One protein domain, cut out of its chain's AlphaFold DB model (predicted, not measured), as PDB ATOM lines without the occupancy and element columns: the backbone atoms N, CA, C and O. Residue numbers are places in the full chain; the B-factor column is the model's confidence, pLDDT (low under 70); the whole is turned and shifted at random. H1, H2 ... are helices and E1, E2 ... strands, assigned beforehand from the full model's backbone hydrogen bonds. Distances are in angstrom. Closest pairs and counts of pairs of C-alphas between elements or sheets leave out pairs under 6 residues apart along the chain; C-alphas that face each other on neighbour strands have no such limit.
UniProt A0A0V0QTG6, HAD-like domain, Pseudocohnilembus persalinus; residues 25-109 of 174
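What this domain is: This is residues 25 to 109 of the 174 residues of the protein "HAD-like domain" of Pseudocohnilembus persalinus (UniProt A0A0V0QTG6). What shape do these atoms make? Going from the first residue, the long helix H1 makes one end of the body with H3 packing on it; a ribbon of two parallel strands, E1 and E2, runs away from that end, and H2 packs on E2. At the far end residues 82 to 95, with H4 among them, stick out. What is it made of? The printed part has 85 residues with four named helices and two named strands, in the order H1 E1 H2 H3 E2 H4, a mixed class. It is only just loose, close to compact, with a radius of gyration of the C-alphas of 14.4 A and spans of 42 by 30 by 20 A.

How they stand to each other: What does the first helix touch? H1, residues 25 to 42, touches H3, residues 67 to 70; their closest C-alphas are those of Asp 34 and Leu 67, 6.4 A apart. How do the strands pair? E1, residues 48 to 54, and E2, residues 73 to 77, are parallel at 22 degrees, with N 49 and O 73 within hydrogen-bond range at 2.8 A. With H2, residues 55 to 64, and H3 they form a strand-helix-strand unit, two parallel neighbour strands with helices between, whose crossover is right-handed. The closest C-alphas of H2 and E2 are those of Val 55 and Gly 76, 5.4 A apart. What of the last helix? H4, residues 86 to 91, is apart from H1, H2, H3 and E1. In H1, H2 and H4 every O i to N i+4 pair is within hydrogen-bond range; H3 is too short for one.

Where its parts are: Where does H1 lie? It runs 26.0 A from C-alpha 25 at (170.320, 177.393, 245.202). How long are E1, H2 and E2? They measure 14.4 A, 14.2 A and 13.4 A. Where does H4 end? C-alpha 91 is at (193.692, 162.686, 245.000).

The domain as a whole: Which C-alphas are farthest apart? Those of Lys 43 and Ser 86, at 44.8 A; the printed part has no cut. Where is confidence low? The pLDDT is under 70 at residue 25, residues 79 to 94 and residue 101.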
ATOM      1  N   ARG A  25     170.149 176.856 246.560       58.94
ATOM      2  CA  ARG A  25     170.320 177.393 245.202       58.94
ATOM      3  C   ARG A  25     171.007 176.412 244.243       58.94
ATOM      4  O   ARG A  25     170.638 176.368 243.075       58.94
ATOM      5  N   GLY A  26     171.977 175.629 244.713       74.25
ATOM      6  CA  GLY A  26     172.660 174.600 243.923       74.25
ATOM      7  C   GLY A  26     171.751 173.425 243.564       74.25
ATOM      8  O   GLY A  26     171.714 173.024 242.405       74.25
ATOM      9  N   ILE A  27     170.958 172.930 244.521       80.38
ATOM     10  CA  ILE A  27     170.000 171.833 244.287       80.38
ATOM     11  C   ILE A  27     168.933 172.258 243.281       80.38
ATOM     12  O   ILE A  27     168.668 171.539 242.322       80.38
ATOM     13  N   ASN A  28     168.370 173.458 243.450       84.19
ATOM     14  CA  ASN A  28     167.361 173.970 242.525       84.19
ATOM     15  C   ASN A  28     167.907 174.054 241.092       84.19
ATOM     16  O   ASN A  28     167.218 173.660 240.159       84.19
ATOM     17  N   ARG A  29     169.163 174.493 240.915       84.31
ATOM     18  CA  ARG A  29     169.818 174.524 239.598       84.31
ATOM     19  C   ARG A  29     169.994 173.132 238.998       84.31
ATOM     20  O   ARG A  29     169.736 172.966 237.812       84.31
ATOM     21  N   ILE A  30     170.405 172.146 239.796       90.75
ATOM     22  CA  ILE A  30     170.549 170.759 239.329       90.75
ATOM     23  C   ILE A  30     169.196 170.200 238.899       90.75
ATOM     24  O   ILE A  30     169.109 169.647 237.813       90.75
ATOM     25  N   ASN A  31     168.137 170.416 239.680       91.38
ATOM     26  CA  ASN A  31     166.788 169.966 239.330       91.38
ATOM     27  C   ASN A  31     166.273 170.629 238.044       91.38
ATOM     28  O   ASN A  31     165.656 169.971 237.212       91.38
ATOM     29  N   THR A  32     166.552 171.922 237.854       91.19
ATOM     30  CA  THR A  32     166.229 172.612 236.602       91.19
ATOM     31  C   THR A  32     166.991 172.003 235.425       91.19
ATOM     32  O   THR A  32     166.376 171.678 234.414       91.19
ATOM     33  N   LEU A  33     168.306 171.801 235.544       93.06
ATOM     34  CA  LEU A  33     169.095 171.163 234.485       93.06
ATOM     35  C   LEU A  33     168.625 169.734 234.203       93.06
ATOM     36  O   LEU A  33     168.529 169.362 233.042       93.06
ATOM     37  N   ASP A  34     168.282 168.967 235.236       95.62
ATOM     38  CA  ASP A  34     167.740 167.613 235.118       95.62
ATOM     39  C   ASP A  34     166.479 167.592 234.245       95.62
ATOM     40  O   ASP A  34     166.403 166.825 233.286       95.62
ATOM     41  N   GLN A  35     165.534 168.501 234.510       96.06
ATOM     42  CA  GLN A  35     164.310 168.636 233.722       96.06
ATOM     43  C   GLN A  35     164.599 168.953 232.247       96.06
ATOM     44  O   GLN A  35     164.047 168.298 231.363       96.06
ATOM     45  N   TYR A  36     165.466 169.931 231.969       95.06
ATOM     46  CA  TYR A  36     165.771 170.324 230.590       95.06
ATOM     47  C   TYR A  36     166.619 169.287 229.854       95.06
ATOM     48  O   TYR A  36     166.398 169.044 228.673       95.06
ATOM     49  N   PHE A  37     167.558 168.624 230.528       95.50
ATOM     50  CA  PHE A  37     168.356 167.565 229.913       95.50
ATOM     51  C   PHE A  37     167.497 166.355 229.564       95.50
ATOM     52  O   PHE A  37     167.669 165.784 228.484       95.50
ATOM     53  N   LYS A  38     166.528 166.010 230.421       96.81
ATOM     54  CA  LYS A  38     165.507 165.013 230.098       96.81
ATOM     55  C   LYS A  38     164.731 165.410 228.847       96.81
ATOM     56  O   LYS A  38     164.687 164.629 227.903       96.81
ATOM     57  N   GLU A  39     164.189 166.626 228.819       94.69
ATOM     58  CA  GLU A  39     163.428 167.136 227.675       94.69
ATOM     59  C   GLU A  39     164.250 167.099 226.375       94.69
ATOM     60  O   GLU A  39     163.776 166.622 225.346       94.69
ATOM     61  N   PHE A  40     165.498 167.572 226.407       92.69
ATOM     62  CA  PHE A  40     166.381 167.581 225.241       92.69
ATOM     63  C   PHE A  40     166.708 166.160 224.774       92.69
ATOM     64  O   PHE A  40     166.677 165.889 223.575       92.69
ATOM     65  N   THR A  41     166.944 165.234 225.703       92.44
ATOM     66  CA  THR A  41     167.196 163.824 225.375       92.44
ATOM     67  C   THR A  41     165.968 163.168 224.736       92.44
ATOM     68  O   THR A  41     166.101 162.499 223.714       92.44
ATOM     69  N   GLU A  42     164.764 163.398 225.275       93.38
ATOM     70  CA  GLU A  42     163.493 162.902 224.707       93.38
ATOM     71  C   GLU A  42     163.232 163.447 223.294       93.38
ATOM     72  O   GLU A  42     162.559 162.812 222.484       93.38
ATOM     73  N   LYS A  43     163.819 164.603 222.972       89.94
ATOM     74  CA  LYS A  43     163.790 165.235 221.651       89.94
ATOM     75  C   LYS A  43     164.958 164.840 220.742       89.94
ATOM     76  O   LYS A  43     165.133 165.455 219.692       89.94
ATOM     77  N   ASN A  44     165.724 163.810 221.110       90.00
ATOM     78  CA  ASN A  44     166.911 163.319 220.400       90.00
ATOM     79  C   ASN A  44     168.044 164.353 220.264       90.00
ATOM     80  O   ASN A  44     168.878 164.251 219.362       90.00
ATOM     81  N   CYS A  45     168.110 165.348 221.150       91.38
ATOM     82  CA  CYS A  45     169.250 166.255 221.199       91.38
ATOM     83  C   CYS A  45     170.442 165.578 221.876       91.38
ATOM     84  O   CYS A  45     170.309 164.907 222.900       91.38
ATOM     85  N   LYS A  46     171.636 165.837 221.342       92.44
ATOM     86  CA  LYS A  46     172.893 165.459 221.978       92.44
ATOM     87  C   LYS A  46     173.404 166.609 222.841       92.44
ATOM     88  O   LYS A  46     173.612 167.710 222.339       92.44
ATOM     89  N   ILE A  47     173.626 166.345 224.125       94.75
ATOM     90  CA  ILE A  47     174.148 167.336 225.070       94.75
ATOM     91  C   ILE A  47     175.670 167.203 225.130       94.75
ATOM     92  O   ILE A  47     176.203 166.108 225.319       94.75
ATOM     93  N   ILE A  48     176.372 168.325 224.962       94.69
ATOM     94  CA  ILE A  48     177.836 168.369 224.934       94.69
ATOM     95  C   ILE A  48     178.319 169.482 225.861       94.69
ATOM     96  O   ILE A  48     177.877 170.625 225.757       94.69
ATOM     97  N   VAL A  49     179.251 169.158 226.754       94.25
ATOM     98  CA  VAL A  49     179.959 170.130 227.588       94.25
ATOM     99  C   VAL A  49     181.336 170.373 226.987       94.25
ATOM    100  O   VAL A  49     182.151 169.460 226.911       94.25
ATOM    101  N   ILE A  50     181.615 171.619 226.601       93.00
ATOM    102  CA  ILE A  50     182.938 172.040 226.129       93.00
ATOM    103  C   ILE A  50     183.525 173.027 227.143       93.00
ATOM    104  O   ILE A  50     183.004 174.130 227.343       93.00
ATOM    105  N   THR A  51     184.613 172.639 227.804       90.44
ATOM    106  CA  THR A  51     185.215 173.389 228.913       90.44
ATOM    107  C   THR A  51     186.706 173.649 228.698       90.44
ATOM    108  O   THR A  51     187.386 172.902 228.004       90.44
ATOM    109  N   LYS A  52     187.233 174.702 229.336       87.31
ATOM    110  CA  LYS A  52     188.686 174.905 229.518       87.31
ATOM    111  C   LYS A  52     189.217 174.160 230.756       87.31
ATOM    112  O   LYS A  52     190.409 174.189 231.031       87.31
ATOM    113  N   GLY A  53     188.329 173.557 231.551       85.75
ATOM    114  CA  GLY A  53     188.662 172.774 232.739       85.75
ATOM    115  C   GLY A  53     188.966 171.308 232.429       85.75
ATOM    116  O   GLY A  53     188.932 170.875 231.278       85.75
ATOM    117  N   TYR A  54     189.249 170.535 233.476       86.06
ATOM    118  CA  TYR A  54     189.548 169.112 233.346       86.06
ATOM    119  C   TYR A  54     188.302 168.269 233.089       86.06
ATOM    120  O   TYR A  54     187.329 168.349 233.843       86.06
ATOM    121  N   VAL A  55     188.382 167.387 232.091       87.50
ATOM    122  CA  VAL A  55     187.306 166.446 231.742       87.50
ATOM    123  C   VAL A  55     186.937 165.570 232.942       87.50
ATOM    124  O   VAL A  55     185.759 165.456 233.270       87.50
ATOM    125  N   GLY A  56     187.932 165.056 233.675       87.25
ATOM    126  CA  GLY A  56     187.698 164.223 234.861       87.25
ATOM    127  C   GLY A  56     186.911 164.916 235.970       87.25
ATOM    128  O   GLY A  56     186.027 164.316 236.579       87.25
ATOM    129  N   VAL A  57     187.165 166.207 236.189       87.75
ATOM    130  CA  VAL A  57     186.436 166.994 237.191       87.75
ATOM    131  C   VAL A  57     184.975 167.153 236.777       87.75
ATOM    132  O   VAL A  57     184.082 166.919 237.588       87.75
ATOM    133  N   VAL A  58     184.719 167.490 235.511       89.25
ATOM    134  CA  VAL A  58     183.354 167.637 234.986       89.25
ATOM    135  C   VAL A  58     182.598 166.309 235.018       89.25
ATOM    136  O   VAL A  58     181.464 166.278 235.489       89.25
ATOM    137  N   ASN A  59     183.220 165.204 234.601       88.88
ATOM    138  CA  ASN A  59     182.599 163.880 234.656       88.88
ATOM    139  C   ASN A  59     182.231 163.482 236.089       88.88
ATOM    140  O   ASN A  59     181.122 163.003 236.334       88.88
ATOM    141  N   LYS A  60     183.118 163.747 237.054       86.62
ATOM    142  CA  LYS A  60     182.821 163.519 238.469       86.62
ATOM    143  C   LYS A  60     181.631 164.360 238.938       86.62
ATOM    144  O   LYS A  60     180.732 163.829 239.578       86.62
ATOM    145  N   ILE A  61     181.590 165.643 238.581       88.44
ATOM    146  CA  ILE A  61     180.474 166.547 238.903       88.44
ATOM    147  C   ILE A  61     179.153 166.026 238.332       88.44
ATOM    148  O   ILE A  61     178.137 166.024 239.029       88.44
ATOM    149  N   LEU A  62     179.149 165.584 237.073       89.06
ATOM    150  CA  LEU A  62     177.959 165.035 236.426       89.06
ATOM    151  C   LEU A  62     177.482 163.756 237.124       89.06
ATOM    152  O   LEU A  62     176.277 163.593 237.315       89.06
ATOM    153  N   LYS A  63     178.405 162.884 237.555       90.38
ATOM    154  CA  LYS A  63     178.071 161.672 238.321       90.38
ATOM    155  C   LYS A  63     177.515 162.014 239.702       90.38
ATOM    156  O   LYS A  63     176.432 161.549 240.045       90.38
ATOM    157  N   ASP A  64     178.203 162.867 240.459       88.94
ATOM    158  CA  ASP A  64     177.793 163.268 241.812       88.94
ATOM    159  C   ASP A  64     176.436 163.999 241.814       88.94
ATOM    160  O   ASP A  64     175.665 163.876 242.762       88.94
ATOM    161  N   SER A  65     176.126 164.755 240.754       90.56
ATOM    162  CA  SER A  65     174.840 165.452 240.592       90.56
ATOM    163  C   SER A  65     173.724 164.584 239.999       90.56
ATOM    164  O   SER A  65     172.591 165.047 239.893       90.56
ATOM    165  N   GLY A  66     174.018 163.343 239.594       93.75
ATOM    166  CA  GLY A  66     173.058 162.448 238.940       93.75
ATOM    167  C   GLY A  66     172.682 162.845 237.505       93.75
ATOM    168  O   GLY A  66     171.767 162.252 236.931       93.75
ATOM    169  N   LEU A  67     173.377 163.820 236.910       94.88
ATOM    170  CA  LEU A  67     173.144 164.295 235.542       94.88
ATOM    171  C   LEU A  67     173.858 163.443 234.482       94.88
ATOM    172  O   LEU A  67     173.510 163.510 233.306       94.88
ATOM    173  N   SER A  68     174.811 162.589 234.875       94.00
ATOM    174  CA  SER A  68     175.528 161.690 233.954       94.00
ATOM    175  C   SER A  68     174.628 160.672 233.239       94.00
ATOM    176  O   SER A  68     175.063 160.041 232.281       94.00
ATOM    177  N   LYS A  69     173.369 160.516 233.666       95.81
ATOM    178  CA  LYS A  69     172.371 159.645 233.025       95.81
ATOM    179  C   LYS A  69     171.919 160.118 231.630       95.81
ATOM    180  O   LYS A  69     171.338 159.322 230.902       95.81
ATOM    181  N   TYR A  70     172.191 161.369 231.240       93.44
ATOM    182  CA  TYR A  70     171.704 161.981 229.988       93.44
ATOM    183  C   TYR A  70     172.658 161.882 228.778       93.44
ATOM    184  O   TYR A  70     172.641 162.759 227.922       93.44
ATOM    185  N   ASN A  71     173.503 160.845 228.687       87.88
ATOM    186  CA  ASN A  71     174.476 160.645 227.590       87.88
ATOM    187  C   ASN A  71     175.224 161.936 227.171       87.88
ATOM    188  O   ASN A  71     175.189 162.357 226.012       87.88
ATOM    189  N   ILE A  72     175.851 162.593 228.151       92.81
ATOM    190  CA  ILE A  72     176.539 163.876 227.974       92.81
ATOM    191  C   ILE A  72     177.990 163.621 227.566       92.81
ATOM    192  O   ILE A  72     178.748 163.008 228.317       92.81
ATOM    193  N   ASP A  73     178.396 164.150 226.414       92.12
ATOM    194  CA  ASP A  73     179.802 164.157 226.011       92.12
ATOM    195  C   ASP A  73     180.539 165.349 226.637       92.12
ATOM    196  O   ASP A  73     180.051 166.478 226.596       92.12
ATOM    197  N   VAL A  74     181.745 165.125 227.160       92.06
ATOM    198  CA  VAL A  74     182.571 166.180 227.766       92.06
ATOM    199  C   VAL A  74     183.894 166.316 227.020       92.06
ATOM    200  O   VAL A  74     184.626 165.339 226.884       92.06
ATOM    201  N   TYR A  75     184.209 167.535 226.583       90.81
ATOM    202  CA  TYR A  75     185.470 167.908 225.942       90.81
ATOM    203  C   TYR A  75     186.163 169.018 226.736       90.81
ATOM    204  O   TYR A  75     185.520 169.973 227.184       90.81
ATOM    205  N   GLY A  76     187.477 168.910 226.913       89.75
ATOM    206  CA  GLY A  76     188.266 169.866 227.686       89.75
ATOM    207  C   GLY A  76     189.706 169.413 227.879       89.75
ATOM    208  O   GLY A  76     190.262 168.742 227.019       89.75
ATOM    209  N   ASN A  77     190.323 169.757 229.007       86.56
ATOM    210  CA  ASN A  77     191.688 169.322 229.302       86.56
ATOM    211  C   ASN A  77     191.701 167.878 229.830       86.56
ATOM    212  O   ASN A  77     190.988 167.550 230.783       86.56
ATOM    213  N   THR A  78     192.538 167.029 229.237       78.50
ATOM    214  CA  THR A  78     192.671 165.595 229.564       78.50
ATOM    215  C   THR A  78     194.034 165.242 230.178       78.50
ATOM    216  O   THR A  78     194.186 164.158 230.735       78.50
ATOM    217  N   SER A  79     195.010 166.163 230.153       68.88
ATOM    218  CA  SER A  79     196.380 165.979 230.665       68.88
ATOM    219  C   SER A  79     196.743 166.939 231.811       68.88
ATOM    220  O   SER A  79     196.020 167.889 232.093       68.88
ATOM    221  N   THR A  80     197.871 166.672 232.481       54.59
ATOM    222  CA  THR A  80     198.488 167.368 233.634       54.59
ATOM    223  C   THR A  80     198.867 168.836 233.362       54.59
ATOM    224  O   THR A  80     200.039 169.206 233.418       54.59
ATOM    225  N   ALA A  81     197.900 169.692 233.037       48.69
ATOM    226  CA  ALA A  81     198.149 171.103 232.728       48.69
ATOM    227  C   ALA A  81     198.530 171.949 233.961       48.69
ATOM    228  O   ALA A  81     198.991 173.077 233.815       48.69
ATOM    229  N   TYR A  82     198.360 171.419 235.174       48.66
ATOM    230  CA  TYR A  82     198.730 172.081 236.424       48.66
ATOM    231  C   TYR A  82     199.766 171.238 237.171       48.66
ATOM    232  O   TYR A  82     199.626 170.021 237.278       48.66
ATOM    233  N   GLY A  83     200.824 171.895 237.658       54.53
ATOM    234  CA  GLY A  83     201.843 171.260 238.492       54.53
ATOM    235  C   GLY A  83     201.221 170.595 239.721       54.53
ATOM    236  O   GLY A  83     200.249 171.106 240.271       54.53
ATOM    237  N   LYS A  84     201.783 169.454 240.135       57.16
ATOM    238  CA  LYS A  84     201.306 168.691 241.296       57.16
ATOM    239  C   LYS A  84     201.467 169.508 242.577       57.16
ATOM    240  O   LYS A  84     202.566 169.977 242.873       57.16
ATOM    241  N   ASN A  85     200.399 169.636 243.350       58.34
ATOM    242  CA  ASN A  85     200.440 170.081 244.740       58.34
ATOM    243  C   ASN A  85     200.070 168.919 245.690       58.34
ATOM    244  O   ASN A  85     199.707 167.827 245.256       58.34
ATOM    245  N   SER A  86     200.151 169.148 247.001       57.41
ATOM    246  CA  SER A  86     199.852 168.130 248.021       57.41
ATOM    247  C   SER A  86     198.404 167.612 247.992       57.41
ATOM    248  O   SER A  86     198.155 166.480 248.402       57.41
ATOM    249  N   TYR A  87     197.450 168.395 247.476       57.19
ATOM    250  CA  TYR A  87     196.072 167.946 247.257       57.19
ATOM    251  C   TYR A  87     195.988 166.952 246.087       57.19
ATOM    252  O   TYR A  87     195.268 165.956 246.174       57.19
ATOM    253  N   ASP A  88     196.767 167.170 245.023       60.84
ATOM    254  CA  ASP A  88     196.845 166.244 243.888       60.84
ATOM    255  C   ASP A  88     197.437 164.890 244.308       60.84
ATOM    256  O   ASP A  88     196.976 163.848 243.851       60.84
ATOM    257  N   GLU A  89     198.405 164.875 245.230       63.50
ATOM    258  CA  GLU A  89     198.994 163.639 245.765       63.50
ATOM    259  C   GLU A  89     197.996 162.792 246.564       63.50
ATOM    260  O   GLU A  89     197.985 161.565 246.444       63.50
ATOM    261  N   GLU A  90     197.123 163.414 247.362       65.25
ATOM    262  CA  GLU A  90     196.035 162.694 248.030       65.25
ATOM    263  C   GLU A  90     194.947 162.247 247.055       65.25
ATOM    264  O   GLU A  90     194.417 161.141 247.191       65.25
ATOM    265  N   ALA A  91     194.629 163.064 246.048       62.28
ATOM    266  CA  ALA A  91     193.692 162.686 245.000       62.28
ATOM    267  C   ALA A  91     194.203 161.483 244.189       62.28
ATOM    268  O   ALA A  91     193.412 160.603 243.867       62.28
ATOM    269  N   MET A  92     195.515 161.379 243.948       63.91
ATOM    270  CA  MET A  92     196.142 160.227 243.285       63.91
ATOM    271  C   MET A  92     196.017 158.910 244.069       63.91
ATOM    272  O   MET A  92     196.181 157.844 243.480       63.91
ATOM    273  N   LYS A  93     195.718 158.947 245.378       69.25
ATOM    274  CA  LYS A  93     195.452 157.732 246.176       69.25
ATOM    275  C   LYS A  93     194.061 157.148 245.919       69.25
ATOM    276  O   LYS A  93     193.781 156.033 246.356       69.25
ATOM    277  N   LYS A  94     193.176 157.900 245.263       69.62
ATOM    278  CA  LYS A  94     191.841 157.453 244.861       69.62
ATOM    279  C   LYS A  94     191.867 157.082 243.383       69.62
ATOM    280  O   LYS A  94     192.460 157.787 242.572       69.62
ATOM    281  N   ASP A  95     191.202 155.985 243.037       74.75
ATOM    282  CA  ASP A  95     191.035 155.606 241.639       74.75
ATOM    283  C   ASP A  95     189.957 156.486 240.991       74.75
ATOM    284  O   ASP A  95     188.773 156.388 241.309       74.75
ATOM    285  N   TYR A  96     190.397 157.384 240.112       74.19
ATOM    286  CA  TYR A  96     189.537 158.246 239.298       74.19
ATOM    287  C   TYR A  96     189.595 157.888 237.811       74.19
ATOM    288  O   TYR A  96     189.132 158.675 236.983       74.19
ATOM    289  N   SER A  97     190.166 156.732 237.459       73.56
ATOM    290  CA  SER A  97     190.345 156.309 236.066       73.56
ATOM    291  C   SER A  97     189.033 156.327 235.277       73.56
ATOM    292  O   SER A  97     189.030 156.763 234.130       73.56
ATOM    293  N   GLU A  98     187.911 155.986 235.922       77.69
ATOM    294  CA  GLU A  98     186.572 156.005 235.317       77.69
ATOM    295  C   GLU A  98     186.095 157.394 234.851       77.69
ATOM    296  O   GLU A  98     185.182 157.488 234.035       77.69
ATOM    297  N   PHE A  99     186.686 158.482 235.357       78.25
ATOM    298  CA  PHE A  99     186.287 159.847 235.007       78.25
ATOM    299  C   PHE A  99     187.180 160.480 233.945       78.25
ATOM    300  O   PHE A  99     186.793 161.487 233.349       78.25
ATOM    301  N   LEU A 100     188.381 159.945 233.732       76.19
ATOM    302  CA  LEU A 100     189.349 160.542 232.819       76.19
ATOM    303  C   LEU A 100     188.839 160.445 231.375       76.19
ATOM    304  O   LEU A 100     188.380 159.399 230.932       76.19
ATOM    305  N   GLY A 101     188.913 161.558 230.642       68.38
ATOM    306  CA  GLY A 101     188.680 161.552 229.198       68.38
ATOM    307  C   GLY A 101     189.929 161.078 228.463       68.38
ATOM    308  O   GLY A 101     191.038 161.440 228.865       68.38
ATOM    309  N   GLY A 102     189.763 160.303 227.391       76.06
ATOM    310  CA  GLY A 102     190.865 159.968 226.491       76.06
ATOM    311  C   GLY A 102     191.324 161.178 225.669       76.06
ATOM    312  O   GLY A 102     190.730 162.257 225.733       76.06
ATOM    313  N   GLN A 103     192.401 161.025 224.893       78.81
ATOM    314  CA  GLN A 103     192.949 162.109 224.058       78.81
ATOM    315  C   GLN A 103     191.922 162.670 223.062       78.81
ATOM    316  O   GLN A 103     191.945 163.855 222.757       78.81
ATOM    317  N   GLU A 104     190.963 161.859 222.622       80.12
ATOM    318  CA  GLU A 104     189.850 162.269 221.764       80.12
ATOM    319  C   GLU A 104     188.904 163.289 222.416       80.12
ATOM    320  O   GLU A 104     188.139 163.956 221.721       80.12
ATOM    321  N   LYS A 105     188.938 163.416 223.748       85.38
ATOM    322  CA  LYS A 105     188.180 164.419 224.507       85.38
ATOM    323  C   LYS A 105     188.985 165.691 224.773       85.38
ATOM    324  O   LYS A 105     188.460 166.617 225.396       85.38
ATOM    325  N   GLN A 106     190.234 165.754 224.310       86.56
ATOM    326  CA  GLN A 106     191.054 166.951 224.412       86.56
ATOM    327  C   GLN A 106     190.505 168.043 223.489       86.56
ATOM    328  O   GLN A 106     190.287 167.805 222.302       86.56
ATOM    329  N   ASN A 107     190.282 169.245 224.023       82.00
ATOM    330  CA  ASN A 107     189.896 170.390 223.202       82.00
ATOM    331  C   ASN A 107     191.088 171.317 222.941       82.00
ATOM    332  O   ASN A 107     191.524 172.038 223.836       82.00
ATOM    333  N   GLU A 108     191.557 171.338 221.696       84.88
ATOM    334  CA  GLU A 108     192.616 172.239 221.219       84.88
ATOM    335  C   GLU A 108     192.075 173.387 220.348       84.88
ATOM    336  O   GLU A 108     192.831 174.243 219.890       84.88
ATOM    337  N   TYR A 109     190.760 173.424 220.123       86.31
ATOM    338  CA  TYR A 109     190.092 174.374 219.239       86.31
ATOM    339  C   TYR A 109     189.224 175.367 220.024       86.31
ATOM    340  O   TYR A 109     188.922 175.176 221.209       86.31
TER     341      TYR A 109